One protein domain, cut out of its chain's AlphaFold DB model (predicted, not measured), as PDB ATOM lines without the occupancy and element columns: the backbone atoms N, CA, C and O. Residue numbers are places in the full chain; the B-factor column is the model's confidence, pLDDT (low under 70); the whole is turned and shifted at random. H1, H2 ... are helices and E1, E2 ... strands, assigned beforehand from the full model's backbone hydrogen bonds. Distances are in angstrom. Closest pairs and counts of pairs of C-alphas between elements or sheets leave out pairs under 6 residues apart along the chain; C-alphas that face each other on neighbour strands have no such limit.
ATOM      1  N   LEU A 355     -20.536 -10.577 -30.570       79.00
ATOM      2  CA  LEU A 355     -19.432 -11.202 -31.282       79.00
ATOM      3  C   LEU A 355     -19.676 -12.708 -31.257       79.00
ATOM      4  O   LEU A 355     -19.682 -13.307 -30.177       79.00
ATOM      5  N   ASP A 356     -19.907 -13.293 -32.422       72.75
ATOM      6  CA  ASP A 356     -20.104 -14.726 -32.543       72.75
ATOM      7  C   ASP A 356     -18.773 -15.494 -32.425       72.75
ATOM      8  O   ASP A 356     -17.678 -14.937 -32.292       72.75
ATOM      9  N   LYS A 357     -18.870 -16.825 -32.442       65.56
ATOM     10  CA  LYS A 357     -17.717 -17.734 -32.318       65.56
ATOM     11  C   LYS A 357     -16.705 -17.628 -33.468       65.56
ATOM     12  O   LYS A 357     -15.574 -18.075 -33.295       65.56
ATOM     13  N   ASP A 358     -17.123 -17.117 -34.622       76.25
ATOM     14  CA  ASP A 358     -16.312 -17.016 -35.833       76.25
ATOM     15  C   ASP A 358     -15.629 -15.633 -35.911       76.25
ATOM     16  O   ASP A 358     -14.824 -15.375 -36.808       76.25
ATOM     17  N   GLY A 359     -15.873 -14.777 -34.908       78.69
ATOM     18  CA  GLY A 359     -15.306 -13.441 -34.792       78.69
ATOM     19  C   GLY A 359     -16.082 -12.386 -35.577       78.69
ATOM     20  O   GLY A 359     -15.559 -11.284 -35.752       78.69
ATOM     21  N   ASP A 360     -17.297 -12.703 -36.037       80.62
ATOM     22  CA  ASP A 360     -18.177 -11.758 -36.718       80.62
ATOM     23  C   ASP A 360     -19.168 -11.117 -35.736       80.62
ATOM     24  O   ASP A 360     -19.523 -11.680 -34.699       80.62
ATOM     25  N   TRP A 361     -19.605  -9.899 -36.041       79.19
ATOM     26  CA  TRP A 361     -20.590  -9.184 -35.236       79.19
ATOM     27  C   TRP A 361     -21.989  -9.419 -35.800       79.19
ATOM     28  O   TRP A 361     -22.340  -8.898 -36.858       79.19
ATOM     29  N   THR A 362     -22.820 -10.153 -35.063       72.44
ATOM     30  CA  THR A 362     -24.163 -10.559 -35.500       72.44
ATOM     31  C   THR A 362     -25.227 -10.268 -34.430       72.44
ATOM     32  O   THR A 362     -24.951  -9.667 -33.387       72.44
ATOM     33  N   LYS A 363     -26.485 -10.631 -34.710       66.75
ATOM     34  CA  LYS A 363     -27.575 -10.668 -33.717       66.75
ATOM     35  C   LYS A 363     -27.680 -12.091 -33.165       66.75
ATOM     36  O   LYS A 363     -27.565 -13.028 -33.948       66.75
ATOM     37  N   GLU A 364     -27.964 -12.245 -31.868       66.56
ATOM     38  CA  GLU A 364     -27.962 -13.560 -31.201       66.56
ATOM     39  C   GLU A 364     -28.836 -14.602 -31.915       66.56
ATOM     40  O   GLU A 364     -30.064 -14.483 -32.006       66.56
ATOM     41  N   SER A 365     -28.202 -15.680 -32.359       74.31
ATOM     42  CA  SER A 365     -28.871 -16.878 -32.858       74.31
ATOM     43  C   SER A 365     -29.647 -17.594 -31.743       74.31
ATOM     44  O   SER A 365     -29.330 -17.477 -30.558       74.31
ATOM     45  N   ALA A 366     -30.630 -18.433 -32.099       77.56
ATOM     46  CA  ALA A 366     -31.343 -19.271 -31.122       77.56
ATOM     47  C   ALA A 366     -30.392 -20.163 -30.295       77.56
ATOM     48  O   ALA A 366     -30.665 -20.477 -29.137       77.56
ATOM     49  N   ARG A 367     -29.252 -20.543 -30.883       85.56
ATOM     50  CA  ARG A 367     -28.176 -21.279 -30.216       85.56
ATOM     51  C   ARG A 367     -27.540 -20.452 -29.102       85.56
ATOM     52  O   ARG A 367     -27.384 -20.955 -27.995       85.56
ATOM     53  N   GLU A 368     -27.183 -19.203 -29.382       81.12
ATOM     54  CA  GLU A 368     -26.565 -18.307 -28.399       81.12
ATOM     55  C   GLU A 368     -27.539 -17.961 -27.277       81.12
ATOM     56  O   GLU A 368     -27.172 -18.087 -26.110       81.12
ATOM     57  N   GLN A 369     -28.800 -17.671 -27.614       80.06
ATOM     58  CA  GLN A 369     -29.863 -17.444 -26.630       80.06
ATOM     59  C   GLN A 369     -30.038 -18.655 -25.700       80.06
ATOM     60  O   GLN A 369     -30.091 -18.507 -24.478       80.06
ATOM     61  N   LEU A 370     -30.077 -19.871 -26.263       91.19
ATOM     62  CA  LEU A 370     -30.165 -21.111 -25.491       91.19
ATOM     63  C   LEU A 370     -28.964 -21.278 -24.557       91.19
ATOM     64  O   LEU A 370     -29.145 -21.506 -23.364       91.19
ATOM     65  N   LEU A 371     -27.740 -21.191 -25.084       91.88
ATOM     66  CA  LEU A 371     -26.525 -21.419 -24.299       91.88
ATOM     67  C   LEU A 371     -26.373 -20.376 -23.189       91.88
ATOM     68  O   LEU A 371     -26.050 -20.736 -22.055       91.88
ATOM     69  N   ALA A 372     -26.663 -19.107 -23.482       84.38
ATOM     70  CA  ALA A 372     -26.671 -18.039 -22.491       84.38
ATOM     71  C   ALA A 372     -27.687 -18.327 -21.380       84.38
ATOM     72  O   ALA A 372     -27.343 -18.258 -20.197       84.38
ATOM     73  N   LYS A 373     -28.912 -18.729 -21.744       89.81
ATOM     74  CA  LYS A 373     -29.956 -18.994 -20.756       89.81
ATOM     75  C   LYS A 373     -29.676 -20.230 -19.908       89.81
ATOM     76  O   LYS A 373     -29.898 -20.200 -18.702       89.81
ATOM     77  N   ILE A 374     -29.167 -21.305 -20.508       96.56
ATOM     78  CA  ILE A 374     -28.777 -22.506 -19.761       96.56
ATOM     79  C   ILE A 374     -27.645 -22.179 -18.792       96.56
ATOM     80  O   ILE A 374     -27.715 -22.581 -17.637       96.56
ATOM     81  N   LYS A 375     -26.648 -21.394 -19.211       94.12
ATOM     82  CA  LYS A 375     -25.573 -20.948 -18.318       94.12
ATOM     83  C   LYS A 375     -26.107 -20.167 -17.112       94.12
ATOM     84  O   LYS A 375     -25.677 -20.430 -15.995       94.12
ATOM     85  N   GLU A 376     -27.042 -19.241 -17.333       90.25
ATOM     86  CA  GLU A 376     -27.705 -18.486 -16.259       90.25
ATOM     87  C   GLU A 376     -28.427 -19.419 -15.278       90.25
ATOM     88  O   GLU A 376     -28.220 -19.318 -14.073       90.25
ATOM     89  N   LEU A 377     -29.235 -20.357 -15.787       93.38
ATOM     90  CA  LEU A 377     -29.998 -21.290 -14.955       93.38
ATOM     91  C   LEU A 377     -29.087 -22.238 -14.168       93.38
ATOM     92  O   LEU A 377     -29.336 -22.497 -12.997       93.38
ATOM     93  N   VAL A 378     -28.018 -22.739 -14.785       95.56
ATOM     94  CA  VAL A 378     -27.068 -23.633 -14.112       95.56
ATOM     95  C   VAL A 378     -26.347 -22.919 -12.977       95.56
ATOM     96  O   VAL A 378     -26.181 -23.512 -11.922       95.56
ATOM     97  N   GLU A 379     -25.968 -21.652 -13.155       92.75
ATOM     98  CA  GLU A 379     -25.381 -20.855 -12.072       92.75
ATOM     99  C   GLU A 379     -26.402 -20.559 -10.966       92.75
ATOM    100  O   GLU A 379     -26.079 -20.664  -9.785       92.75
ATOM    101  N   GLN A 380     -27.638 -20.216 -11.344       94.00
ATOM    102  CA  GLN A 380     -28.714 -19.904 -10.402       94.00
ATOM    103  C   GLN A 380     -29.049 -21.092  -9.492       94.00
ATOM    104  O   GLN A 380     -29.287 -20.901  -8.304       94.00
ATOM    105  N   TYR A 381     -29.067 -22.302 -10.049       95.31
ATOM    106  CA  TYR A 381     -29.473 -23.521  -9.352       95.31
ATOM    107  C   TYR A 381     -28.286 -24.457  -9.068       95.31
ATOM    108  O   TYR A 381     -28.465 -25.662  -8.908       95.31
ATOM    109  N   LYS A 382     -27.057 -23.926  -9.014       94.62
ATOM    110  CA  LYS A 382     -25.829 -24.733  -8.877       94.62
ATOM    111  C   LYS A 382     -25.736 -25.544  -7.581       94.62
ATOM    112  O   LYS A 382     -24.984 -26.511  -7.527       94.62
ATOM    113  N   ASP A 383     -26.477 -25.138  -6.554       94.75
ATOM    114  CA  ASP A 383     -26.513 -25.803  -5.250       94.75
ATOM    115  C   ASP A 383     -27.620 -26.881  -5.173       94.75
ATOM    116  O   ASP A 383     -27.822 -27.505  -4.132       94.75
ATOM    117  N   GLU A 384     -28.332 -27.124  -6.280       94.38
ATOM    118  CA  GLU A 384     -29.376 -28.141  -6.415       94.38
ATOM    119  C   GLU A 384     -28.936 -29.317  -7.305       94.38
ATOM    120  O   GLU A 384     -27.931 -29.279  -8.016       94.38
ATOM    121  N   SER A 385     -29.726 -30.396  -7.298       94.12
ATOM    122  CA  SER A 385     -29.520 -31.517  -8.218       94.12
ATOM    123  C   SER A 385     -30.112 -31.195  -9.590       94.12
ATOM    124  O   SER A 385     -31.331 -31.138  -9.756       94.12
ATOM    125  N   LEU A 386     -29.245 -30.993 -10.583       96.69
ATOM    126  CA  LEU A 386     -29.659 -30.562 -11.915       96.69
ATOM    127  C   LEU A 386     -29.811 -31.707 -12.915       96.69
ATOM    128  O   LEU A 386     -29.121 -32.721 -12.878       96.69
ATOM    129  N   SER A 387     -30.706 -31.499 -13.875       97.38
ATOM    130  CA  SER A 387     -30.757 -32.252 -15.125       97.38
ATOM    131  C   SER A 387     -31.296 -31.353 -16.233       97.38
ATOM    132  O   SER A 387     -32.071 -30.434 -15.968       97.38
ATOM    133  N   ILE A 388     -30.890 -31.605 -17.477       98.19
ATOM    134  CA  ILE A 388     -31.423 -30.893 -18.644       98.19
ATOM    135  C   ILE A 388     -32.085 -31.899 -19.575       98.19
ATOM    136  O   ILE A 388     -31.466 -32.885 -19.979       98.19
ATOM    137  N   VAL A 389     -33.335 -31.631 -19.951       98.19
ATOM    138  CA  VAL A 389     -34.080 -32.452 -20.908       98.19
ATOM    139  C   VAL A 389     -34.505 -31.597 -22.099       98.19
ATOM    140  O   VAL A 389     -35.333 -30.699 -21.969       98.19
ATOM    141  N   CYS A 390     -33.947 -31.889 -23.272       98.06
ATOM    142  CA  CYS A 390     -34.323 -31.269 -24.536       98.06
ATOM    143  C   CYS A 390     -35.401 -32.124 -25.215       98.06
ATOM    144  O   CYS A 390     -35.176 -33.301 -25.500       98.06
ATOM    145  N   LEU A 391     -36.570 -31.541 -25.480       97.75
ATOM    146  CA  LEU A 391     -37.720 -32.238 -26.060       97.75
ATOM    147  C   LEU A 391     -38.044 -31.690 -27.447       97.75
ATOM    148  O   LEU A 391     -37.961 -30.484 -27.669       97.75
ATOM    149  N   GLY A 392     -38.476 -32.558 -28.359       96.50
ATOM    150  CA  GLY A 392     -38.918 -32.100 -29.670       96.50
ATOM    151  C   GLY A 392     -39.553 -33.174 -30.543       96.50
ATOM    152  O   GLY A 392     -39.291 -34.364 -30.390       96.50
ATOM    153  N   HIS A 393     -40.387 -32.736 -31.481       97.25
ATOM    154  CA  HIS A 393     -41.013 -33.566 -32.510       97.25
ATOM    155  C   HIS A 393     -40.617 -33.054 -33.894       97.25
ATOM    156  O   HIS A 393     -40.476 -31.840 -34.063       97.25
ATOM    157  N   SER A 394     -40.412 -33.957 -34.858       95.62
ATOM    158  CA  SER A 394     -40.055 -33.596 -36.238       95.62
ATOM    159  C   SER A 394     -38.820 -32.671 -36.278       95.62
ATOM    160  O   SER A 394     -37.808 -32.981 -35.641       95.62
ATOM    161  N   LEU A 395     -38.887 -31.507 -36.939       92.38
ATOM    162  CA  LEU A 395     -37.837 -30.473 -36.915       92.38
ATOM    163  C   LEU A 395     -37.391 -30.103 -35.488       92.38
ATOM    164  O   LEU A 395     -36.195 -29.983 -35.219       92.38
ATOM    165  N   GLY A 396     -38.335 -29.970 -34.554       94.00
ATOM    166  CA  GLY A 396     -38.026 -29.700 -33.151       94.00
ATOM    167  C   GLY A 396     -37.228 -30.831 -32.496       94.00
ATOM    168  O   GLY A 396     -36.409 -30.573 -31.621       94.00
ATOM    169  N   GLY A 397     -37.417 -32.080 -32.936       96.25
ATOM    170  CA  GLY A 397     -36.627 -33.230 -32.490       96.25
ATOM    171  C   GLY A 397     -35.162 -33.130 -32.921       96.25
ATOM    172  O   GLY A 397     -34.262 -33.335 -32.105       96.25
ATOM    173  N   ALA A 398     -34.914 -32.721 -34.167       96.38
ATOM    174  CA  ALA A 398     -33.556 -32.475 -34.649       96.38
ATOM    175  C   ALA A 398     -32.872 -31.342 -33.870       96.38
ATOM    176  O   ALA A 398     -31.726 -31.487 -33.439       96.38
ATOM    177  N   LEU A 399     -33.597 -30.247 -33.617       96.75
ATOM    178  CA  LEU A 399     -33.104 -29.144 -32.793       96.75
ATOM    179  C   LEU A 399     -32.829 -29.586 -31.351       96.75
ATOM    180  O   LEU A 399     -31.785 -29.238 -30.820       96.75
ATOM    181  N   ALA A 400     -33.682 -30.413 -30.740       97.94
ATOM    182  CA  ALA A 400     -33.462 -30.930 -29.388       97.94
ATOM    183  C   ALA A 400     -32.172 -31.763 -29.272       97.94
ATOM    184  O   ALA A 400     -31.450 -31.646 -28.280       97.94
ATOM    185  N   ILE A 401     -31.852 -32.567 -30.292       97.62
ATOM    186  CA  ILE A 401     -30.574 -33.287 -30.382       97.62
ATOM    187  C   ILE A 401     -29.396 -32.305 -30.453       97.62
ATOM    188  O   ILE A 401     -28.440 -32.449 -29.689       97.62
ATOM    189  N   LEU A 402     -29.459 -31.313 -31.349       96.88
ATOM    190  CA  LEU A 402     -28.395 -30.314 -31.505       96.88
ATOM    191  C   LEU A 402     -28.194 -29.505 -30.221       96.88
ATOM    192  O   LEU A 402     -27.064 -29.346 -29.772       96.88
ATOM    193  N   SER A 403     -29.286 -29.068 -29.591       97.69
ATOM    194  CA  SER A 403     -29.292 -28.348 -28.320       97.69
ATOM    195  C   SER A 403     -28.631 -29.148 -27.202       97.69
ATOM    196  O   SER A 403     -27.746 -28.628 -26.527       97.69
ATOM    197  N   ALA A 404     -29.014 -30.416 -27.022       98.00
ATOM    198  CA  ALA A 404     -28.441 -31.267 -25.983       98.00
ATOM    199  C   ALA A 404     -26.935 -31.489 -26.202       98.00
ATOM    200  O   ALA A 404     -26.147 -31.390 -25.259       98.00
ATOM    201  N   TYR A 405     -26.531 -31.730 -27.452       97.50
ATOM    202  CA  TYR A 405     -25.122 -31.846 -27.816       97.50
ATOM    203  C   TYR A 405     -24.347 -30.557 -27.531       97.50
ATOM    204  O   TYR A 405     -23.301 -30.608 -26.885       97.50
ATOM    205  N   ASP A 406     -24.866 -29.404 -27.958       95.75
ATOM    206  CA  ASP A 406     -24.218 -28.110 -27.755       95.75
ATOM    207  C   ASP A 406     -24.074 -27.769 -26.268       95.75
ATOM    208  O   ASP A 406     -22.983 -27.389 -25.844       95.75
ATOM    209  N   ILE A 407     -25.117 -27.958 -25.456       97.38
ATOM    210  CA  ILE A 407     -25.081 -27.708 -24.005       97.38
ATOM    211  C   ILE A 407     -23.935 -28.483 -23.347       97.38
ATOM    212  O   ILE A 407     -23.135 -27.914 -22.598       97.38
ATOM    213  N   VAL A 408     -23.811 -29.776 -23.656       97.19
ATOM    214  CA  VAL A 408     -22.760 -30.618 -23.076       97.19
ATOM    215  C   VAL A 408     -21.389 -30.261 -23.638       97.19
ATOM    216  O   VAL A 408     -20.421 -30.158 -22.885       97.19
ATOM    217  N   LYS A 409     -21.295 -30.005 -24.947       95.00
ATOM    218  CA  LYS A 409     -20.033 -29.664 -25.610       95.00
ATOM    219  C   LYS A 409     -19.426 -28.359 -25.091       95.00
ATOM    220  O   LYS A 409     -18.203 -28.264 -25.027       95.00
ATOM    221  N   HIS A 410     -20.255 -27.395 -24.687       94.12
ATOM    222  CA  HIS A 410     -19.819 -26.131 -24.079       94.12
ATOM    223  C   HIS A 410     -19.620 -26.225 -22.558       94.12
ATOM    224  O   HIS A 410     -19.386 -25.209 -21.910       94.12
ATOM    225  N   GLY A 411     -19.713 -27.423 -21.970       94.00
ATOM    226  CA  GLY A 411     -19.479 -27.631 -20.541       94.00
ATOM    227  C   GLY A 411     -20.579 -27.076 -19.635       94.00
ATOM    228  O   GLY A 411     -20.390 -27.027 -18.427       94.00
ATOM    229  N   LEU A 412     -21.746 -26.720 -20.181       95.94
ATOM    230  CA  LEU A 412     -22.876 -26.164 -19.421       95.94
ATOM    231  C   LEU A 412     -23.677 -27.230 -18.660       95.94
ATOM    232  O   LEU A 412     -24.808 -27.004 -18.254       95.94
ATOM    233  N   SER A 413     -23.105 -28.419 -18.506       96.44
ATOM    234  CA  SER A 413     -23.689 -29.542 -17.771       96.44
ATOM    235  C   SER A 413     -22.744 -30.065 -16.692       96.44
ATOM    236  O   SER A 413     -22.712 -31.259 -16.394       96.44
ATOM    237  N   LYS A 414     -21.917 -29.156 -16.163       93.19
ATOM    238  CA  LYS A 414     -20.872 -29.432 -15.183       93.19
ATOM    239  C   LYS A 414     -20.879 -28.350 -14.101       93.19
ATOM    240  O   LYS A 414     -20.883 -27.167 -14.434       93.19
ATOM    241  N   ILE A 415     -20.845 -28.753 -12.833       91.38
ATOM    242  CA  ILE A 415     -20.656 -27.871 -11.672       91.38
ATOM    243  C   ILE A 415     -19.426 -28.373 -10.917       91.38
ATOM    244  O   ILE A 415     -19.358 -29.535 -10.519       91.38
ATOM    245  N   GLY A 416     -18.413 -27.516 -10.767       88.62
ATOM    246  CA  GLY A 416     -17.103 -27.946 -10.277       88.62
ATOM    247  C   GLY A 416     -16.522 -29.061 -11.154       88.62
ATOM    248  O   GLY A 416     -16.345 -28.887 -12.362       88.62
ATOM    249  N   GLU A 417     -16.254 -30.218 -10.550       87.19
ATOM    250  CA  GLU A 417     -15.770 -31.408 -11.260       87.19
ATOM    251  C   GLU A 417     -16.873 -32.405 -11.645       87.19
ATOM    252  O   GLU A 417     -16.611 -33.355 -12.384       87.19
ATOM    253  N   GLU A 418     -18.116 -32.171 -11.225       91.12
ATOM    254  CA  GLU A 418     -19.211 -33.120 -11.404       91.12
ATOM    255  C   GLU A 418     -20.075 -32.781 -12.616       91.12
ATOM    256  O   GLU A 418     -20.524 -31.648 -12.802       91.12
ATOM    257  N   TYR A 419     -20.321 -33.788 -13.453       94.69
ATOM    258  CA  TYR A 419     -21.274 -33.696 -14.552       94.69
ATOM    259  C   TYR A 419     -22.670 -34.083 -14.082       94.69
ATOM    260  O   TYR A 419     -22.840 -35.098 -13.408       94.69
ATOM    261  N   PHE A 420     -23.678 -33.353 -14.548       97.12
ATOM    262  CA  PHE A 420     -25.080 -33.713 -14.364       97.12
ATOM    263  C   PHE A 420     -25.727 -34.116 -15.703       97.12
ATOM    264  O   PHE A 420     -25.209 -33.775 -16.777       97.12
ATOM    265  N   PRO A 421     -26.808 -34.920 -15.691       98.06
ATOM    266  CA  PRO A 421     -27.312 -35.562 -16.900       98.06
ATOM    267  C   PRO A 421     -27.982 -34.581 -17.868       98.06
ATOM    268  O   PRO A 421     -28.796 -33.742 -17.474       98.06
ATOM    269  N   VAL A 422     -27.696 -34.764 -19.159       98.44
ATOM    270  CA  VAL A 422     -28.393 -34.103 -20.269       98.44
ATOM    271  C   VAL A 422     -29.011 -35.157 -21.178       98.44
ATOM    272  O   VAL A 422     -28.338 -36.095 -21.616       98.44
ATOM    273  N   CYS A 423     -30.300 -35.014 -21.476       98.12
ATOM    274  CA  CYS A 423     -31.034 -35.957 -22.307       98.12
ATOM    275  C   CYS A 423     -31.815 -35.258 -23.421       98.12
ATOM    276  O   CYS A 423     -32.574 -34.334 -23.153       98.12
ATOM    277  N   ALA A 424     -31.686 -35.733 -24.659       98.06
ATOM    278  CA  ALA A 424     -32.632 -35.413 -25.724       98.06
ATOM    279  C   ALA A 424     -33.704 -36.511 -25.810       98.06
ATOM    280  O   ALA A 424     -33.368 -37.674 -26.028       98.06
ATOM    281  N   ILE A 425     -34.986 -36.166 -25.677       98.38
ATOM    282  CA  ILE A 425     -36.094 -37.101 -25.926       98.38
ATOM    283  C   ILE A 425     -36.898 -36.575 -27.103       98.38
ATOM    284  O   ILE A 425     -37.519 -35.514 -27.026       98.38
ATOM    285  N   THR A 426     -36.867 -37.314 -28.206       98.06
ATOM    286  CA  THR A 426     -37.430 -36.851 -29.472       98.06
ATOM    287  C   THR A 426     -38.472 -37.807 -30.021       98.06
ATOM    288  O   THR A 426     -38.422 -39.008 -29.761       98.06
ATOM    289  N   PHE A 427     -39.422 -37.266 -30.779       98.25
ATOM    290  CA  PHE A 427     -40.504 -38.011 -31.421       98.25
ATOM    291  C   PHE A 427     -40.419 -37.807 -32.933       98.25
ATOM    292  O   PHE A 427     -40.405 -36.663 -33.388       98.25
ATOM    293  N   ASP A 428     -40.303 -38.895 -33.691       96.62
ATOM    294  CA  ASP A 428     -40.193 -38.893 -35.159       96.62
ATOM    295  C   ASP A 428     -39.160 -37.885 -35.699       96.62
ATOM    296  O   ASP A 428     -39.365 -37.184 -36.687       96.62
ATOM    297  N   SER A 429     -38.028 -37.783 -34.994       96.25
ATOM    298  CA  SER A 429     -36.945 -36.867 -35.354       96.25
ATOM    299  C   SER A 429     -36.197 -37.365 -36.590       96.25
ATOM    300  O   SER A 429     -35.710 -38.509 -36.549       96.25
ATOM    301  N   PRO A 430     -35.967 -36.502 -37.600       96.31
ATOM    302  CA  PRO A 430     -35.050 -36.802 -38.692       96.31
ATOM    303  C   PRO A 430     -33.615 -36.983 -38.175       96.31
ATOM    304  O   PRO A 430     -33.299 -36.657 -37.019       96.31
ATOM    305  N   ARG A 431     -32.742 -37.528 -39.029       95.44
ATOM    306  CA  ARG A 431     -31.300 -37.619 -38.764       95.44
ATOM    307  C   ARG A 431     -30.686 -36.224 -38.738       95.44
ATOM    308  O   ARG A 431     -31.112 -35.325 -39.456       95.44
ATOM    309  N   VAL A 432     -29.664 -36.059 -37.905       94.94
ATOM    310  CA  VAL A 432     -29.095 -34.737 -37.595       94.94
ATOM    311  C   VAL A 432     -27.671 -34.575 -38.103       94.94
ATOM    312  O   VAL A 432     -27.328 -33.530 -38.642       94.94
ATOM    313  N   GLY A 433     -26.826 -35.588 -37.917       92.62
ATOM    314  CA  GLY A 433     -25.393 -35.463 -38.150       92.62
ATOM    315  C   GLY A 433     -24.796 -36.667 -38.858       92.62
ATOM    316  O   GLY A 433     -25.432 -37.709 -39.012       92.62
ATOM    317  N   ASN A 434     -23.547 -36.499 -39.276       96.19
ATOM    318  CA  ASN A 434     -22.744 -37.541 -39.903       96.19
ATOM    319  C   ASN A 434     -22.002 -38.408 -38.868       96.19
ATOM    320  O   ASN A 434     -22.129 -38.212 -37.656       96.19
ATOM    321  N   GLN A 435     -21.181 -39.352 -39.341       96.50
ATOM    322  CA  GLN A 435     -20.388 -40.219 -38.463       96.50
ATOM    323  C   GLN A 435     -19.494 -39.429 -37.493       96.50
ATOM    324  O   GLN A 435     -19.445 -39.761 -36.315       96.50
ATOM    325  N   ALA A 436     -18.864 -38.334 -37.934       96.69
ATOM    326  CA  ALA A 436     -18.019 -37.511 -37.065       96.69
ATOM    327  C   ALA A 436     -18.814 -36.850 -35.922       96.69
ATOM    328  O   ALA A 436     -18.321 -36.743 -34.795       96.69
ATOM    329  N   PHE A 437     -20.056 -36.435 -36.190       96.12
ATOM    330  CA  PHE A 437     -20.965 -35.952 -35.153       96.12
ATOM    331  C   PHE A 437     -21.312 -37.063 -34.152       96.12
ATOM    332  O   PHE A 437     -21.221 -36.839 -32.945       96.12
ATOM    333  N   SER A 438     -21.632 -38.269 -34.634       95.62
ATOM    334  CA  SER A 438     -21.920 -39.437 -33.785       95.62
ATOM    335  C   SER A 438     -20.723 -39.851 -32.920       95.62
ATOM    336  O   SER A 438     -20.857 -40.044 -31.711       95.62
ATOM    337  N   ASP A 439     -19.520 -39.874 -33.493       96.06
ATOM    338  CA  ASP A 439     -18.282 -40.176 -32.770       96.06
ATOM    339  C   ASP A 439     -17.980 -39.124 -31.696       96.06
ATOM    340  O   ASP A 439     -17.447 -39.439 -30.630       96.06
ATOM    341  N   SER A 440     -18.307 -37.856 -31.963       96.56
ATOM    342  CA  SER A 440     -18.182 -36.784 -30.974       96.56
ATOM    343  C   SER A 440     -19.233 -36.910 -29.871       96.56
ATOM    344  O   SER A 440     -18.900 -36.744 -28.699       96.56
ATOM    345  N   TRP A 441     -20.475 -37.262 -30.218       96.12
ATOM    346  CA  TRP A 441     -21.549 -37.536 -29.260       96.12
ATOM    347  C   TRP A 441     -21.163 -38.660 -28.293       96.12
ATOM    348  O   TRP A 441     -21.306 -38.509 -27.081       96.12
ATOM    349  N   ALA A 442     -20.620 -39.769 -28.805       94.75
ATOM    350  CA  ALA A 442     -20.240 -40.938 -28.008       94.75
ATOM    351  C   ALA A 442     -19.160 -40.648 -26.946       94.75
ATOM    352  O   ALA A 442     -19.046 -41.379 -25.964       94.75
ATOM    353  N   LYS A 443     -18.381 -39.572 -27.117       95.56
ATOM    354  CA  LYS A 443     -17.343 -39.141 -26.165       95.56
ATOM    355  C   LYS A 443     -17.889 -38.322 -24.995       95.56
ATOM    356  O   LYS A 443     -17.125 -38.022 -24.082       95.56
ATOM    357  N   LEU A 444     -19.162 -37.926 -25.018       95.31
ATOM    358  CA  LEU A 444     -19.775 -37.077 -23.996       95.31
ATOM    359  C   LEU A 444     -20.482 -37.952 -22.939       95.31
ATOM    360  O   LEU A 444     -21.583 -38.454 -23.182       95.31
ATOM    361  N   PRO A 445     -19.874 -38.171 -21.755       90.25
ATOM    362  CA  PRO A 445     -20.288 -39.237 -20.839       90.25
ATOM    363  C   PRO A 445     -21.661 -39.002 -20.196       90.25
ATOM    364  O   PRO A 445     -22.348 -39.975 -19.879       90.25
ATOM    365  N   ASN A 446     -22.089 -37.746 -20.058       96.62
ATOM    366  CA  ASN A 446     -23.351 -37.333 -19.439       96.62
ATOM    367  C   ASN A 446     -24.470 -37.005 -20.448       96.62
ATOM    368  O   ASN A 446     -25.544 -36.573 -20.035       96.62
ATOM    369  N   LEU A 447     -24.245 -37.233 -21.748       97.88
ATOM    370  CA  LEU A 447     -25.223 -36.969 -22.804       97.88
ATOM    371  C   LEU A 447     -25.927 -38.251 -23.263       97.88
ATOM    372  O   LEU A 447     -25.284 -39.223 -23.665       97.88
ATOM    373  N   ARG A 448     -27.261 -38.268 -23.242       97.50
ATOM    374  CA  ARG A 448     -28.078 -39.380 -23.759       97.50
ATOM    375  C   ARG A 448     -29.152 -38.875 -24.711       97.50
ATOM    376  O   ARG A 448     -29.587 -37.734 -24.626       97.50
ATOM    377  N   ALA A 449     -29.598 -39.742 -25.612       97.56
ATOM    378  CA  ALA A 449     -30.760 -39.474 -26.444       97.56
ATOM    379  C   ALA A 449     -31.670 -40.699 -26.492       97.56
ATOM    380  O   ALA A 449     -31.181 -41.818 -26.655       97.56
ATOM    381  N   LEU A 450     -32.975 -40.464 -26.372       98.31
ATOM    382  CA  LEU A 450     -34.031 -41.426 -26.651       98.31
ATOM    383  C   LEU A 450     -34.853 -40.910 -27.833       98.31
ATOM    384  O   LEU A 450     -35.513 -39.877 -27.737       98.31
ATOM    385  N   ARG A 451     -34.823 -41.642 -28.941       97.62
ATOM    386  CA  ARG A 451     -35.609 -41.356 -30.140       97.62
ATOM    387  C   ARG A 451     -36.800 -42.296 -30.178       97.62
ATOM    388  O   ARG A 451     -36.634 -43.502 -30.350       97.62
ATOM    389  N   VAL A 452     -37.992 -41.752 -30.002       98.25
ATOM    390  CA  VAL A 452     -39.246 -42.488 -30.121       98.25
ATOM    391  C   VAL A 452     -39.723 -42.366 -31.560       98.25
ATOM    392  O   VAL A 452     -39.975 -41.260 -32.030       98.25
ATOM    393  N   LEU A 453     -39.798 -43.489 -32.265       97.62
ATOM    394  CA  LEU A 453     -40.142 -43.531 -33.685       97.62
ATOM    395  C   LEU A 453     -41.442 -44.298 -33.880       97.62
ATOM    396  O   LEU A 453     -41.581 -45.412 -33.364       97.62
ATOM    397  N   ASN A 454     -42.362 -43.754 -34.663       97.12
ATOM    398  CA  ASN A 454     -43.510 -44.493 -35.142       97.12
ATOM    399  C   ASN A 454     -43.104 -45.340 -36.357       97.12
ATOM    400  O   ASN A 454     -42.642 -44.836 -37.376       97.12
ATOM    401  N   LYS A 455     -43.305 -46.656 -36.265       96.19
ATOM    402  CA  LYS A 455     -42.994 -47.622 -37.326       96.19
ATOM    403  C   LYS A 455     -43.744 -47.327 -38.622       96.19
ATOM    404  O   LYS A 455     -43.280 -47.727 -39.687       96.19
ATOM    405  N   ASP A 456     -44.902 -46.682 -38.528       93.75
ATOM    406  CA  ASP A 456     -45.687 -46.316 -39.701       93.75
ATOM    407  C   ASP A 456     -45.161 -45.049 -40.398       93.75
ATOM    408  O   ASP A 456     -45.454 -44.849 -41.572       93.75
ATOM    409  N   ASP A 457     -44.323 -44.253 -39.723       95.06
ATOM    410  CA  ASP A 457     -43.790 -42.953 -40.159       95.06
ATOM    411  C   ASP A 457     -42.269 -42.958 -40.356       95.06
ATOM    412  O   ASP A 457     -41.577 -41.981 -40.108       95.06
ATOM    413  N   LEU A 458     -41.691 -44.070 -40.805       93.56
ATOM    414  CA  LEU A 458     -40.233 -44.169 -40.930       93.56
ATOM    415  C   LEU A 458     -39.629 -43.281 -42.031       93.56
ATOM    416  O   LEU A 458     -38.406 -43.197 -42.111       93.56
ATOM    417  N   ASP A 459     -40.438 -42.605 -42.844       90.81
ATOM    418  CA  ASP A 459     -39.965 -41.715 -43.908       90.81
ATOM    419  C   ASP A 459     -39.220 -40.496 -43.325       90.81
ATOM    420  O   ASP A 459     -38.105 -40.195 -43.754       90.81
ATOM    421  N   ILE A 460     -39.778 -39.842 -42.296       91.88
ATOM    422  CA  ILE A 460     -39.170 -38.650 -41.677       91.88
ATOM    423  C   ILE A 460     -37.932 -39.003 -40.834       91.88
ATOM    424  O   ILE A 460     -36.880 -38.399 -41.054       91.88
ATOM    425  N   PRO A 461     -37.958 -40.001 -39.926       93.69
ATOM    426  CA  PRO A 461     -36.792 -40.381 -39.132       93.69
ATOM    427  C   PRO A 461     -35.619 -40.931 -39.945       93.69
ATOM    428  O   PRO A 461     -34.484 -40.879 -39.470       93.69
ATOM    429  N   ASN A 462     -35.883 -41.457 -41.148       93.25
ATOM    430  CA  ASN A 462     -34.854 -41.912 -42.082       93.25
ATOM    431  C   ASN A 462     -34.380 -40.824 -43.050       93.25
ATOM    432  O   ASN A 462     -33.542 -41.116 -43.905       93.25
ATOM    433  N   PHE A 463     -34.878 -39.596 -42.928       89.00
ATOM    434  CA  PHE A 463     -34.398 -38.461 -43.696       89.00
ATOM    435  C   PHE A 463     -33.410 -37.623 -42.862       89.00
ATOM    436  O   PHE A 463     -33.673 -37.383 -41.684       89.00
ATOM    437  N   PRO A 464     -32.289 -37.148 -43.432       93.44
ATOM    438  CA  PRO A 464     -31.731 -37.550 -44.724       93.44
ATOM    439  C   PRO A 464     -31.246 -39.017 -44.732       93.44
ATOM    440  O   PRO A 464     -30.984 -39.595 -43.666       93.44
ATOM    441  N   PRO A 465     -31.138 -39.655 -45.911       92.31
ATOM    442  CA  PRO A 465     -30.727 -41.051 -46.013       92.31
ATOM    443  C   PRO A 465     -29.256 -41.244 -45.623       92.31
ATOM    444  O   PRO A 465     -28.420 -40.351 -45.758       92.31
ATOM    445  N   THR A 466     -28.907 -42.451 -45.173       93.69
ATOM    446  CA  THR A 466     -27.525 -42.782 -44.784       93.69
ATOM    447  C   THR A 466     -26.544 -42.751 -45.956       93.69
ATOM    448  O   THR A 466     -25.344 -42.596 -45.743       93.69
ATOM    449  N   SER A 467     -27.037 -42.869 -47.195       94.19
ATOM    450  CA  SER A 467     -26.243 -42.678 -48.416       94.19
ATOM    451  C   SER A 467     -25.612 -41.290 -48.500       94.19
ATOM    452  O   SER A 467     -24.545 -41.149 -49.088       94.19
ATOM    453  N   ASP A 468     -26.229 -40.294 -47.860       92.62
ATOM    454  CA  ASP A 468     -25.768 -38.904 -47.857       92.62
ATOM    455  C   ASP A 468     -24.827 -38.631 -46.668       92.62
ATOM    456  O   ASP A 468     -24.505 -37.488 -46.349       92.62
ATOM    457  N   GLY A 469     -24.384 -39.692 -45.982       93.00
ATOM    458  CA  GLY A 469     -23.436 -39.631 -44.874       93.00
ATOM    459  C   GLY A 469     -24.056 -39.346 -43.505       93.00
ATOM    460  O   GLY A 469     -23.307 -39.202 -42.538       93.00
ATOM    461  N   TYR A 470     -25.386 -39.278 -43.396       97.31
ATOM    462  CA  TYR A 470     -26.096 -39.127 -42.122       97.31
ATOM    463  C   TYR A 470     -26.164 -40.446 -41.353       97.31
ATOM    464  O   TYR A 470     -26.284 -41.519 -41.940       97.31
ATOM    465  N   VAL A 471     -26.138 -40.368 -40.023       95.75
ATOM    466  CA  VAL A 471     -26.219 -41.544 -39.150       95.75
ATOM    467  C   VAL A 471     -27.235 -41.344 -38.033       95.75
ATOM    468  O   VAL A 471     -27.545 -40.223 -37.623       95.75
ATOM    469  N   ASP A 472     -27.766 -42.457 -37.539       91.50
ATOM    470  CA  ASP A 472     -28.643 -42.475 -36.378       91.50
ATOM    471  C   ASP A 472     -27.828 -42.357 -35.083       91.50
ATOM    472  O   ASP A 472     -26.755 -42.944 -34.946       91.50
ATOM    473  N   ILE A 473     -28.353 -41.601 -34.117       91.38
ATOM    474  CA  ILE A 473     -27.744 -41.424 -32.794       91.38
ATOM    475  C   ILE A 473     -28.734 -41.784 -31.685       91.38
ATOM    476  O   ILE A 473     -29.951 -41.674 -31.861       91.38
ATOM    477  N   GLY A 474     -28.206 -42.127 -30.512       91.69
ATOM    478  CA  GLY A 474     -29.012 -42.404 -29.326       91.69
ATOM    479  C   GLY A 474     -29.694 -43.772 -29.334       91.69
ATOM    480  O   GLY A 474     -29.500 -44.601 -30.219       91.69
ATOM    481  N   THR A 475     -30.485 -44.012 -28.294       96.44
ATOM    482  CA  THR A 475     -31.309 -45.216 -28.157       96.44
ATOM    483  C   THR A 475     -32.626 -45.013 -28.889       96.44
ATOM    484  O   THR A 475     -33.237 -43.952 -28.774       96.44
ATOM    485  N   VAL A 476     -33.084 -46.030 -29.615       96.31
ATOM    486  CA  VAL A 476     -34.340 -45.978 -30.365       96.31
ATOM    487  C   VAL A 476     -35.412 -46.798 -29.654       96.31
ATOM    488  O   VAL A 476     -35.208 -47.972 -29.352       96.31
ATOM    489  N   LEU A 477     -36.574 -46.185 -29.430       97.12
ATOM    490  CA  LEU A 477     -37.816 -46.866 -29.083       97.12
ATOM    491  C   LEU A 477     -38.750 -46.805 -30.290       97.12
ATOM    492  O   LEU A 477     -39.353 -45.772 -30.565       97.12
ATOM    493  N   THR A 478     -38.895 -47.919 -31.001       97.06
ATOM    494  CA  THR A 478     -39.872 -48.019 -32.089       97.06
ATOM    495  C   THR A 478     -41.221 -48.475 -31.542       97.06
ATOM    496  O   THR A 478     -41.331 -49.558 -30.960       97.06
ATOM    497  N   VAL A 479     -42.249 -47.661 -31.759       97.44
ATOM    498  CA  VAL A 479     -43.655 -47.972 -31.471       97.44
ATOM    499  C   VAL A 479     -44.421 -48.168 -32.777       97.44
ATOM    500  O   VAL A 479     -43.950 -47.763 -33.830       97.44
ATOM    501  N   ASP A 480     -45.581 -48.820 -32.746       97.25
ATOM    502  CA  ASP A 480     -46.384 -49.067 -33.952       97.25
ATOM    503  C   ASP A 480     -47.823 -48.601 -33.727       97.25
ATOM    504  O   ASP A 480     -48.602 -49.272 -33.041       97.25
ATOM    505  N   SER A 481     -48.165 -47.437 -34.290       96.75
ATOM    506  CA  SER A 481     -49.489 -46.822 -34.138       96.75
ATOM    507  C   SER A 481     -50.616 -47.712 -34.658       96.75
ATOM    508  O   SER A 481     -51.715 -47.714 -34.102       96.75
ATOM    509  N   ARG A 482     -50.339 -48.578 -35.639       95.81
ATOM    510  CA  ARG A 482     -51.331 -49.490 -36.227       95.81
ATOM    511  C   ARG A 482     -51.849 -50.542 -35.244       95.81
ATOM    512  O   ARG A 482     -52.867 -51.169 -35.517       95.81
ATOM    513  N   LYS A 483     -51.179 -50.750 -34.103       95.75
ATOM    514  CA  LYS A 483     -51.664 -51.663 -33.053       95.75
ATOM    515  C   LYS A 483     -52.820 -51.092 -32.235       95.75
ATOM    516  O   LYS A 483     -53.509 -51.852 -31.559       95.75
ATOM    517  N   SER A 484     -53.035 -49.778 -32.262       96.19
ATOM    518  CA  SER A 484     -54.134 -49.155 -31.529       96.19
ATOM    519  C   SER A 484     -55.477 -49.446 -32.216       96.19
ATOM    520  O   SER A 484     -55.687 -48.997 -33.343       96.19
ATOM    521  N   PRO A 485     -56.452 -50.085 -31.539       95.44
ATOM    522  CA  PRO A 485     -57.786 -50.339 -32.102       95.44
ATOM    523  C   PRO A 485     -58.671 -49.079 -32.170       95.44
ATOM    524  O   PRO A 485     -59.842 -49.153 -32.570       95.44
ATOM    525  N   SER A 486     -58.138 -47.947 -31.704       96.50
ATOM    526  CA  SER A 486     -58.792 -46.641 -31.693       96.50
ATOM    527  C   SER A 486     -58.332 -45.732 -32.832       96.50
ATOM    528  O   SER A 486     -58.965 -44.705 -33.046       96.50
ATOM    529  N   LEU A 487     -57.260 -46.079 -33.554       97.38
ATOM    530  CA  LEU A 487     -56.764 -45.291 -34.684       97.38
ATOM    531  C   LEU A 487     -57.345 -45.801 -36.009       97.38
ATOM    532  O   LEU A 487     -57.556 -47.000 -36.188       97.38
ATOM    533  N   LYS A 488     -57.617 -44.878 -36.934       97.31
ATOM    534  CA  LYS A 488     -57.993 -45.175 -38.323       97.31
ATOM    535  C   LYS A 488     -56.842 -45.874 -39.043       97.31
ATOM    536  O   LYS A 488     -55.683 -45.694 -38.694       97.31
ATOM    537  N   THR A 489     -57.129 -46.646 -40.085       94.12
ATOM    538  CA  THR A 489     -56.074 -47.295 -40.889       94.12
ATOM    539  C   THR A 489     -55.239 -46.297 -41.695       94.12
ATOM    540  O   THR A 489     -54.104 -46.598 -42.027       94.12
ATOM    541  N   ASN A 490     -55.798 -45.125 -42.004       93.00
ATOM    542  CA  ASN A 490     -55.182 -44.035 -42.764       93.00
ATOM    543  C   ASN A 490     -54.938 -42.780 -41.902       93.00
ATOM    544  O   ASN A 490     -55.012 -41.668 -42.419       93.00
ATOM    545  N   HIS A 491     -54.731 -42.952 -40.594       95.62
ATOM    546  CA  HIS A 491     -54.416 -41.845 -39.690       95.62
ATOM    547  C   HIS A 491     -53.118 -41.129 -40.099       95.62
ATOM    548  O   HIS A 491     -52.247 -41.719 -40.743       95.62
ATOM    549  N   ASP A 492     -52.961 -39.874 -39.685       94.88
ATOM    550  CA  ASP A 492     -51.712 -39.135 -39.815       94.88
ATOM    551  C   ASP A 492     -50.645 -39.753 -38.906       94.88
ATOM    552  O   ASP A 492     -50.559 -39.525 -37.697       94.88
ATOM    553  N   ARG A 493     -49.818 -40.581 -39.531       94.06
ATOM    554  CA  ARG A 493     -48.705 -41.300 -38.921       94.06
ATOM    555  C   ARG A 493     -47.622 -40.393 -38.324       94.06
ATOM    556  O   ARG A 493     -46.957 -40.855 -37.397       94.06
ATOM    557  N   HIS A 494     -47.482 -39.143 -38.789       95.06
ATOM    558  CA  HIS A 494     -46.486 -38.177 -38.296       95.06
ATOM    559  C   HIS A 494     -47.026 -37.293 -37.156       95.06
ATOM    560  O   HIS A 494     -46.287 -36.520 -36.540       95.06
ATOM    561  N   ASN A 495     -48.321 -37.381 -36.839       94.25
ATOM    562  CA  ASN A 495     -48.944 -36.558 -35.811       94.25
ATOM    563  C   ASN A 495     -48.391 -36.888 -34.408       94.25
ATOM    564  O   ASN A 495     -48.511 -38.007 -33.897       94.25
ATOM    565  N   LEU A 496     -47.871 -35.873 -33.706       95.81
ATOM    566  CA  LEU A 496     -47.332 -36.015 -32.349       95.81
ATOM    567  C   LEU A 496     -48.336 -36.648 -31.368       95.81
ATOM    568  O   LEU A 496     -47.969 -37.393 -30.455       95.81
ATOM    569  N   LYS A 497     -49.631 -36.353 -31.503       96.81
ATOM    570  CA  LYS A 497     -50.645 -36.912 -30.601       96.81
ATOM    571  C   LYS A 497     -50.893 -38.394 -30.860       96.81
ATOM    572  O   LYS A 497     -51.146 -39.108 -29.886       96.81
ATOM    573  N   VAL A 498     -50.738 -38.849 -32.102       97.06
ATOM    574  CA  VAL A 498     -50.794 -40.264 -32.488       97.06
ATOM    575  C   VAL A 498     -49.633 -41.037 -31.869       97.06
ATOM    576  O   VAL A 498     -49.873 -42.033 -31.179       97.06
ATOM    577  N   ILE A 499     -48.385 -40.580 -32.021       97.12
ATOM    578  CA  ILE A 499     -47.239 -41.298 -31.437       97.12
ATOM    579  C   ILE A 499     -47.292 -41.301 -29.903       97.12
ATOM    580  O   ILE A 499     -47.065 -42.338 -29.285       97.12
ATOM    581  N   LEU A 500     -47.705 -40.201 -29.259       97.12
ATOM    582  CA  LEU A 500     -47.867 -40.163 -27.798       97.12
ATOM    583  C   LEU A 500     -49.008 -41.060 -27.293       97.12
ATOM    584  O   LEU A 500     -48.901 -41.631 -26.209       97.12
ATOM    585  N   HIS A 501     -50.107 -41.176 -28.044       97.00
ATOM    586  CA  HIS A 501     -51.160 -42.161 -27.765       97.00
ATOM    587  C   HIS A 501     -50.621 -43.583 -27.885       97.00
ATOM    588  O   HIS A 501     -50.857 -44.414 -27.013       97.00
ATOM    589  N   THR A 502     -49.835 -43.835 -28.929       96.81
ATOM    590  CA  THR A 502     -49.215 -45.137 -29.166       96.81
ATOM    591  C   THR A 502     -48.299 -45.519 -28.007       96.81
ATOM    592  O   THR A 502     -48.451 -46.603 -27.459       96.81
ATOM    593  N   VAL A 503     -47.420 -44.610 -27.568       97.12
ATOM    594  CA  VAL A 503     -46.549 -44.807 -26.396       97.12
ATOM    595  C   VAL A 503     -47.359 -45.128 -25.138       97.12
ATOM    596  O   VAL A 503     -46.983 -46.029 -24.394       97.12
ATOM    597  N   ALA A 504     -48.478 -44.430 -24.910       96.94
ATOM    598  CA  ALA A 504     -49.288 -44.591 -23.704       96.94
ATOM    599  C   ALA A 504     -49.864 -46.005 -23.530       96.94
ATOM    600  O   ALA A 504     -50.020 -46.443 -22.394       96.94
ATOM    601  N   GLY A 505     -50.152 -46.712 -24.628       96.00
ATOM    602  CA  GLY A 505     -50.656 -48.088 -24.587       96.00
ATOM    603  C   GLY A 505     -49.721 -49.137 -25.181       96.00
ATOM    604  O   GLY A 505     -50.145 -50.262 -25.424       96.00
ATOM    605  N   TRP A 506     -48.459 -48.802 -25.449       96.38
ATOM    606  CA  TRP A 506     -47.511 -49.722 -26.079       96.38
ATOM    607  C   TRP A 506     -47.101 -50.855 -25.126       96.38
ATOM    608  O   TRP A 506     -46.532 -50.591 -24.068       96.38
ATOM    609  N   GLU A 507     -47.321 -52.112 -25.524       94.94
ATOM    610  CA  GLU A 507     -46.920 -53.327 -24.778       94.94
ATOM    611  C   GLU A 507     -45.668 -54.009 -25.372       94.94
ATOM    612  O   GLU A 507     -45.349 -55.160 -25.079       94.94
ATOM    613  N   GLY A 508     -44.938 -53.308 -26.243       91.38
ATOM    614  CA  GLY A 508     -43.734 -53.826 -26.889       91.38
ATOM    615  C   GLY A 508     -43.967 -54.427 -28.280       91.38
ATOM    616  O   GLY A 508     -45.083 -54.540 -28.791       91.38
ATOM    617  N   ALA A 509     -42.865 -54.810 -28.929       89.62
ATOM    618  CA  ALA A 509     -42.873 -55.252 -30.324       89.62
ATOM    619  C   ALA A 509     -43.694 -56.534 -30.548       89.62
ATOM    620  O   ALA A 509     -44.419 -56.617 -31.540       89.62
ATOM    621  N   SER A 510     -43.639 -57.486 -29.612       89.06
ATOM    622  CA  SER A 510     -44.445 -58.717 -29.605       89.06
ATOM    623  C   SER A 510     -45.796 -58.568 -28.893       89.06
ATOM    624  O   SER A 510     -46.655 -59.430 -29.056       89.06
ATOM    625  N   GLY A 511     -45.989 -57.494 -28.121       89.06
ATOM    626  CA  GLY A 511     -47.221 -57.207 -27.387       89.06
ATOM    627  C   GLY A 511     -48.309 -56.550 -28.240       89.06
ATOM    628  O   GLY A 511     -48.114 -56.257 -29.422       89.06
ATOM    629  N   GLY A 512     -49.472 -56.323 -27.634       90.62
ATOM    630  CA  GLY A 512     -50.597 -55.618 -28.251       90.62
ATOM    631  C   GLY A 512     -50.585 -54.113 -27.971       90.62
ATOM    632  O   GLY A 512     -49.532 -53.471 -27.939       90.62
ATOM    633  N   PHE A 513     -51.780 -53.565 -27.766       95.25
ATOM    634  CA  PHE A 513     -51.998 -52.208 -27.280       95.25
ATOM    635  C   PHE A 513     -52.961 -52.260 -26.091       95.25
ATOM    636  O   PHE A 513     -54.083 -52.745 -26.244       95.25
ATOM    637  N   ASP A 514     -52.534 -51.766 -24.931       94.94
ATOM    638  CA  ASP A 514     -53.361 -51.682 -23.726       94.94
ATOM    639  C   ASP A 514     -53.655 -50.208 -23.387       94.94
ATOM    640  O   ASP A 514     -52.775 -49.491 -22.909       94.94
ATOM    641  N   PRO A 515     -54.890 -49.711 -23.599       89.88
ATOM    642  CA  PRO A 515     -55.245 -48.323 -23.303       89.88
ATOM    643  C   PRO A 515     -55.268 -47.992 -21.800       89.88
ATOM    644  O   PRO A 515     -55.480 -46.832 -21.445       89.88
ATOM    645  N   THR A 516     -55.107 -48.979 -20.913       91.38
ATOM    646  CA  THR A 516     -55.229 -48.801 -19.460       91.38
ATOM    647  C   THR A 516     -53.899 -48.542 -18.750       91.38
ATOM    648  O   THR A 516     -53.922 -48.073 -17.613       91.38
ATOM    649  N   ARG A 517     -52.746 -48.752 -19.411       90.81
ATOM    650  CA  ARG A 517     -51.418 -48.571 -18.784       90.81
ATOM    651  C   ARG A 517     -51.187 -47.158 -18.260       90.81
ATOM    652  O   ARG A 517     -50.597 -46.968 -17.201       90.81
ATOM    653  N   VAL A 518     -51.618 -46.161 -19.034       93.75
ATOM    654  CA  VAL A 518     -51.462 -44.741 -18.716       93.75
ATOM    655  C   VAL A 518     -52.777 -44.034 -18.995       93.75
ATOM    656  O   VAL A 518     -53.289 -44.059 -20.113       93.75
ATOM    657  N   LYS A 519     -53.309 -43.331 -17.990       93.69
ATOM    658  CA  LYS A 519     -54.510 -42.506 -18.150       93.69
ATOM    659  C   LYS A 519     -54.216 -41.326 -19.084       93.69
ATOM    660  O   LYS A 519     -53.748 -40.275 -18.649       93.69
ATOM    661  N   ARG A 520     -54.521 -41.487 -20.372       92.94
ATOM    662  CA  ARG A 520     -54.388 -40.454 -21.404       92.94
ATOM    663  C   ARG A 520     -55.701 -40.301 -22.160       92.94
ATOM    664  O   ARG A 520     -56.264 -41.276 -22.640       92.94
ATOM    665  N   SER A 521     -56.188 -39.065 -22.271       95.19
ATOM    666  CA  SER A 521     -57.430 -38.801 -22.997       95.19
ATOM    667  C   SER A 521     -57.263 -39.116 -24.480       95.19
ATOM    668  O   SER A 521     -56.414 -38.523 -25.151       95.19
ATOM    669  N   LEU A 522     -58.119 -40.006 -24.988       94.56
ATOM    670  CA  LEU A 522     -58.171 -40.355 -26.403       94.56
ATOM    671  C   LEU A 522     -58.490 -39.131 -27.270       94.56
ATOM    672  O   LEU A 522     -57.970 -39.016 -28.373       94.56
ATOM    673  N   ALA A 523     -59.250 -38.164 -26.739       95.31
ATOM    674  CA  ALA A 523     -59.608 -36.942 -27.455       95.31
ATOM    675  C   ALA A 523     -58.391 -36.152 -27.945       95.31
ATOM    676  O   ALA A 523     -58.451 -35.525 -28.995       95.31
ATOM    677  N   LEU A 524     -57.256 -36.235 -27.247       96.19
ATOM    678  CA  LEU A 524     -56.036 -35.542 -27.652       96.19
ATOM    679  C   LEU A 524     -55.516 -35.975 -29.026       96.19
ATOM    680  O   LEU A 524     -54.796 -35.195 -29.634       96.19
ATOM    681  N   VAL A 525     -55.852 -37.177 -29.500       96.75
ATOM    682  CA  VAL A 525     -55.451 -37.674 -30.824       96.75
ATOM    683  C   VAL A 525     -56.030 -36.788 -31.932       96.75
ATOM    684  O   VAL A 525     -55.272 -36.226 -32.713       96.75
ATOM    685  N   ASN A 526     -57.339 -36.519 -31.903       97.25
ATOM    686  CA  ASN A 526     -58.012 -35.655 -32.882       97.25
ATOM    687  C   ASN A 526     -57.823 -34.148 -32.614       97.25
ATOM    688  O   ASN A 526     -58.580 -33.328 -33.130       97.25
ATOM    689  N   LYS A 527     -56.832 -33.745 -31.801       91.44
ATOM    690  CA  LYS A 527     -56.611 -32.323 -31.478       91.44
ATOM    691  C   LYS A 527     -56.447 -31.489 -32.754       91.44
ATOM    692  O   LYS A 527     -57.049 -30.432 -32.858       91.44
ATOM    693  N   GLN A 528     -55.656 -31.971 -33.713       86.25
ATOM    694  CA  GLN A 528     -55.324 -31.263 -34.960       86.25
ATOM    695  C   GLN A 528     -55.595 -32.105 -36.221       86.25
ATOM    696  O   GLN A 528     -55.172 -31.723 -37.305       86.25
ATOM    697  N   GLY A 529     -56.288 -33.239 -36.081       89.88
ATOM    698  CA  GLY A 529     -56.529 -34.188 -37.168       89.88
ATOM    699  C   GLY A 529     -57.778 -35.042 -36.954       89.88
ATOM    700  O   GLY A 529     -58.533 -34.840 -35.998       89.88
ATOM    701  N   ASP A 530     -57.980 -36.010 -37.847       96.19
ATOM    702  CA  ASP A 530     -59.080 -36.979 -37.816       96.19
ATOM    703  C   ASP A 530     -58.539 -38.415 -37.801       96.19
ATOM    704  O   ASP A 530     -58.724 -39.199 -38.731       96.19
ATOM    705  N   ASP A 531     -57.817 -38.742 -36.739       97.50
ATOM    706  CA  ASP A 531     -57.000 -39.950 -36.649       97.50
ATOM    707  C   ASP A 531     -57.706 -41.091 -35.906       97.50
ATOM    708  O   ASP A 531     -57.292 -42.249 -35.988       97.50
ATOM    709  N   LEU A 532     -58.787 -40.794 -35.180       97.62
ATOM    710  CA  LEU A 532     -59.586 -41.777 -34.452       97.62
ATOM    711  C   LEU A 532     -60.689 -42.394 -35.307       97.62
ATOM    712  O   LEU A 532     -61.347 -41.724 -36.097       97.62
ATOM    713  N   VAL A 533     -60.967 -43.673 -35.072       97.19
ATOM    714  CA  VAL A 533     -62.123 -44.370 -35.658       97.19
ATOM    715  C   VAL A 533     -63.449 -43.744 -35.217       97.19
ATOM    716  O   VAL A 533     -63.632 -43.391 -34.053       97.19
ATOM    717  N   ASP A 534     -64.432 -43.703 -36.116       94.56
ATOM    718  CA  ASP A 534     -65.694 -42.973 -35.902       94.56
ATOM    719  C   ASP A 534     -66.527 -43.488 -34.711       94.56
ATOM    720  O   ASP A 534     -67.357 -42.762 -34.153       94.56
ATOM    721  N   LYS A 535     -66.299 -44.737 -34.269       95.56
ATOM    722  CA  LYS A 535     -66.911 -45.294 -33.046       95.56
ATOM    723  C   LYS A 535     -66.482 -44.556 -31.773       95.56
ATOM    724  O   LYS A 535     -67.199 -44.626 -30.783       95.56
ATOM    725  N   CYS A 536     -65.347 -43.854 -31.789       93.69
ATOM    726  CA  CYS A 536     -64.862 -43.077 -30.652       93.69
ATOM    727  C   CYS A 536     -65.674 -41.798 -30.414       93.69
ATOM    728  O   CYS A 536     -65.589 -41.248 -29.322       93.69
ATOM    729  N   LYS A 537     -66.463 -41.339 -31.402       95.94
ATOM    730  CA  LYS A 537     -67.357 -40.168 -31.291       95.94
ATOM    731  C   LYS A 537     -66.661 -38.903 -30.770       95.94
ATOM    732  O   LYS A 537     -67.252 -38.118 -30.037       95.94
ATOM    733  N   ILE A 538     -65.408 -38.705 -31.177       96.38
ATOM    734  CA  ILE A 538     -64.617 -37.508 -30.884       96.38
ATOM    735  C   ILE A 538     -64.506 -36.695 -32.178       96.38
ATOM    736  O   ILE A 538     -64.035 -37.246 -33.175       96.38
ATOM    737  N   PRO A 539     -64.908 -35.412 -32.186       95.88
ATOM    738  CA  PRO A 539     -64.797 -34.571 -33.373       95.88
ATOM    739  C   PRO A 539     -63.353 -34.467 -33.879       95.88
ATOM    740  O   PRO A 539     -62.414 -34.421 -33.086       95.88
ATOM    741  N   ALA A 540     -63.185 -34.443 -35.197       94.12
ATOM    742  CA  ALA A 540     -61.909 -34.171 -35.851       94.12
ATOM    743  C   ALA A 540     -61.454 -32.724 -35.622       94.12
ATOM    744  O   ALA A 540     -62.296 -31.830 -35.538       94.12
ATOM    745  N   SER A 541     -60.137 -32.508 -35.565       90.62
ATOM    746  CA  SER A 541     -59.480 -31.193 -35.476       90.62
ATOM    747  C   SER A 541     -60.175 -30.233 -34.510       90.62
ATOM    748  O   SER A 541     -60.384 -29.059 -34.808       90.62
ATOM    749  N   TRP A 542     -60.582 -30.758 -33.354       92.94
ATOM    750  CA  TRP A 542     -61.483 -30.051 -32.444       92.94
ATOM    751  C   TRP A 542     -60.797 -28.900 -31.709       92.94
ATOM    752  O   TRP A 542     -61.486 -28.073 -31.113       92.94
ATOM    753  N   TRP A 543     -59.458 -28.843 -31.715       91.38
ATOM    754  CA  TRP A 543     -58.724 -27.719 -31.148       91.38
ATOM    755  C   TRP A 543     -58.805 -26.527 -32.083       91.38
ATOM    756  O   TRP A 543     -57.944 -26.292 -32.931       91.38
ATOM    757  N   VAL A 544     -59.872 -25.779 -31.888       84.62
ATOM    758  CA  VAL A 544     -60.150 -24.517 -32.537       84.62
ATOM    759  C   VAL A 544     -60.646 -23.572 -31.458       84.62
ATOM    760  O   VAL A 544     -61.366 -23.995 -30.550       84.62
ATOM    761  N   GLU A 545     -60.255 -22.305 -31.542       77.25
ATOM    762  CA  GLU A 545     -60.866 -21.292 -30.690       77.25
ATOM    763  C   GLU A 545     -62.378 -21.290 -30.899       77.25
ATOM    764  O   GLU A 545     -62.870 -21.602 -31.992       77.25
ATOM    765  N   LYS A 546     -63.135 -20.957 -29.851       76.69
ATOM    766  CA  LYS A 546     -64.594 -20.868 -29.965       76.69
ATOM    767  C   LYS A 546     -64.925 -19.936 -31.134       76.69
ATOM    768  O   LYS A 546     -64.402 -18.832 -31.215       76.69
ATOM    769  N   ASN A 547     -65.736 -20.423 -32.075       82.50
ATOM    770  CA  ASN A 547     -66.076 -19.723 -33.319       82.50
ATOM    771  C   ASN A 547     -64.856 -19.251 -34.145       82.50
ATOM    772  O   ASN A 547     -64.948 -18.261 -34.859       82.50
ATOM    773  N   LYS A 548     -63.708 -19.939 -34.054       77.94
ATOM    774  CA  LYS A 548     -62.427 -19.533 -34.663       77.94
ATOM    775  C   LYS A 548     -61.926 -18.163 -34.194       77.94
ATOM    776  O   LYS A 548     -61.285 -17.458 -34.961       77.94
ATOM    777  N   GLY A 549     -62.236 -17.800 -32.953       78.31
ATOM    778  CA  GLY A 549     -61.935 -16.484 -32.404       78.31
ATOM    779  C   GLY A 549     -63.030 -15.457 -32.674       78.31
ATOM    780  O   GLY A 549     -62.944 -14.365 -32.146       78.31
ATOM    781  N   MET A 550     -64.090 -15.776 -33.425       78.50
ATOM    782  CA  MET A 550     -65.167 -14.814 -33.663       78.50
ATOM    783  C   MET A 550     -66.064 -14.642 -32.423       78.50
ATOM    784  O   MET A 550     -66.539 -15.612 -31.820       78.50
ATOM    785  N   VAL A 551     -66.363 -13.404 -32.064       80.06
ATOM    786  CA  VAL A 551     -67.261 -13.036 -30.966       80.06
ATOM    787  C   VAL A 551     -68.334 -12.083 -31.481       80.06
ATOM    788  O   VAL A 551     -68.119 -11.392 -32.469       80.06
ATOM    789  N   LEU A 552     -69.506 -12.084 -30.845       82.31
ATOM    790  CA  LEU A 552     -70.493 -11.033 -31.079       82.31
ATOM    791  C   LEU A 552     -70.016  -9.776 -30.351       82.31
ATOM    792  O   LEU A 552     -69.740  -9.841 -29.149       82.31
ATOM    793  N   ASP A 553     -69.899  -8.667 -31.069       67.69
ATOM    794  CA  ASP A 553     -69.645  -7.362 -30.479       67.69
ATOM    795  C   ASP A 553     -70.909  -6.795 -29.803       67.69
ATOM    796  O   ASP A 553     -71.940  -7.463 -29.665       67.69
ATOM    797  N   LYS A 554     -70.806  -5.559 -29.308       66.69
ATOM    798  CA  LYS A 554     -71.891  -4.875 -28.590       66.69
ATOM    799  C   LYS A 554     -73.103  -4.556 -29.472       66.69
ATOM    800  O   LYS A 554     -74.196  -4.399 -28.930       66.69
ATOM    801  N   ASP A 555     -72.917  -4.508 -30.787       78.94
ATOM    802  CA  ASP A 555     -73.949  -4.183 -31.770       78.94
ATOM    803  C   ASP A 555     -74.619  -5.454 -32.328       78.94
ATOM    804  O   ASP A 555     -75.634  -5.391 -33.026       78.94
ATOM    805  N   GLY A 556     -74.115  -6.630 -31.936       81.38
ATOM    806  CA  GLY A 556     -74.612  -7.931 -32.373       81.38
ATOM    807  C   GLY A 556     -73.966  -8.424 -33.667       81.38
ATOM    808  O   GLY A 556     -74.465  -9.393 -34.247       81.38
ATOM    809  N   ASP A 557     -72.861  -7.807 -34.092       76.12
ATOM    810  CA  ASP A 557     -72.085  -8.205 -35.261       76.12
ATOM    811  C   ASP A 557     -70.947  -9.165 -34.880       76.12
ATOM    812  O   ASP A 557     -70.418  -9.156 -33.771       76.12
ATOM    813  N   TRP A 558     -70.578 -10.059 -35.799       76.31
ATOM    814  CA  TRP A 558     -69.496 -11.025 -35.581       76.31
ATOM    815  C   TRP A 558     -68.130 -10.410 -35.925       76.31
ATOM    816  O   TRP A 558     -67.859 -10.147 -37.097       76.31
ATOM    817  N   VAL A 559     -67.233 -10.290 -34.941       69.06
ATOM    818  CA  VAL A 559     -65.862  -9.752 -35.083       69.06
ATOM    819  C   VAL A 559     -64.801 -10.755 -34.613       69.06
ATOM    820  O   VAL A 559     -65.095 -11.614 -33.787       69.06
ATOM    821  N   GLU A 560     -63.571 -10.687 -35.133       68.38
ATOM    822  CA  GLU A 560     -62.448 -11.505 -34.640       68.38
ATOM    823  C   GLU A 560     -61.987 -10.958 -33.281       68.38
ATOM    824  O   GLU A 560     -61.639  -9.784 -33.176       68.38
ATOM    825  N   ALA A 561     -61.987 -11.795 -32.244       62.09
ATOM    826  CA  ALA A 561     -61.412 -11.451 -30.955       62.09
ATOM    827  C   ALA A 561     -59.900 -11.220 -31.131       62.09
ATOM    828  O   ALA A 561     -59.235 -12.025 -31.798       62.09
TER     829      ALA A 561
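This is residues 355 to 561 of the 565 residues of the protein "Phospholipase A1" of Musa balbisiana (UniProt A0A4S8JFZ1). A four-stranded parallel sheet, E1 to E4, has H2 lying along one face, with H1 packed on H2, while H4 crosses the opposite face near the strands' last residues and pairs with H5 in a helical hairpin. Far from this body, beyond the long link of residues 528 to 545, lie H6 and a small strand hairpin, E5 and E6. The printed part has 207 residues with six named helices and six named strands, in the order H1 E1 H2 E2 H3 E3 E4 H4 H5 H6 E5 E6; the large sheet's order is E1 E2 E3 E4, and E5 and E6 are antiparallel. The class is mixed, helices and strands, with under half of the residues, 88 of 207, in named elements. The whole is loose, with a radius of gyration of the C-alphas of 21.3 A and spans of 58 by 58 by 39 A.

The printed part begins at Leu 355, and H1 is residues 366 to 380, 20.9 A long, with C-alpha 366 at (-31.343, -19.271, -31.122). E1 is residues 388 to 393, 17.1 A, and H2 is residues 395 to 409, 21.1 A. E2 is residues 422 to 427, 16.9 A; H3 is residues 435 to 442, 10.5 A. E3, the longest strand, is residues 447 to 454, 23.3 A, from C-alpha 447 at (-25.223, -36.969, -22.804). E4 is residues 475 to 479, 13.1 A, H4 residues 496 to 504, 12.3 A, and H5 residues 522 to 527. The short last elements are H6, residues 546 to 549, E5, residues 550 to 552, and E6, residues 558 to 560, with C-alpha 560 at (-62.448, -11.505, -34.640).

In the large sheet, E1 and E4 are the edge strands. E1 and E2 are parallel at 14 degrees, with N 390 and O 423 at 2.8 A, within hydrogen-bond range. E2 and E3 are parallel at 10 degrees, with N 450 and O 424 at 2.8 A. E3 and E4 are parallel at 19 degrees, with N 451 and O 475 at 2.8 A. E1, H2, E2 and E2, H3, E3 are strand-helix-strand units, two parallel neighbour strands with a helix between, each with a right-handed crossover. Helices on both faces give three layers: H2 is on one face, over E1 and E2, at a height over the sheet of 7.4 A, along the strands at 10 degrees to E1 on the local plane; H4 is on the opposite face, over E3, at a height of 7.8 A, across the strands at 76 degrees to E3 on the local plane. H2 touches H1 with residues 403 to 407 alone, at a steep tilt of 52 degrees, the same way; their closest C-alphas, of Leu 371 and Ile 407, are 6.5 A apart. H3 is close to H2 but not clearly touching it, with the C-alphas of Tyr 405 and Trp 441 6.9 A apart, and is only just not on the sheet, with 4 pairs of C-alphas within 10 A. H4 and H5 touch as a helical hairpin, a shallow tilt of 14 degrees, opposite ways, with the closest C-alphas, of Lys 497 and Val 525, 4.9 A apart. H5 and H6 are apart. E5 and E6 form a hairpin, antiparallel at 137 degrees, with N 551 and O 559 at 2.8 A. Every O i to N i+4 pair is within hydrogen-bond range in H1, H2, H3 and H4; H5 has 0 of 2, beside 3 of 3 O i to N i+3 pairs, and H6 is too short for an O i to N i+4 pair.

The two C-alphas farthest apart, those of Glu 417 and Asp 555, are 67.4 A apart. The printed part has no cut. The links H2 to E2, E3 to E4, E4 to H4, H4 to H5 and H5 to H6 are long. Residues 433 to 434 and residues 470 to 471 pair as a short antiparallel stretch. The mean pLDDT of the printed part is 91.9; residue 357 and residues 363 to 364, 553 to 554 and 559 to 561 are under 70.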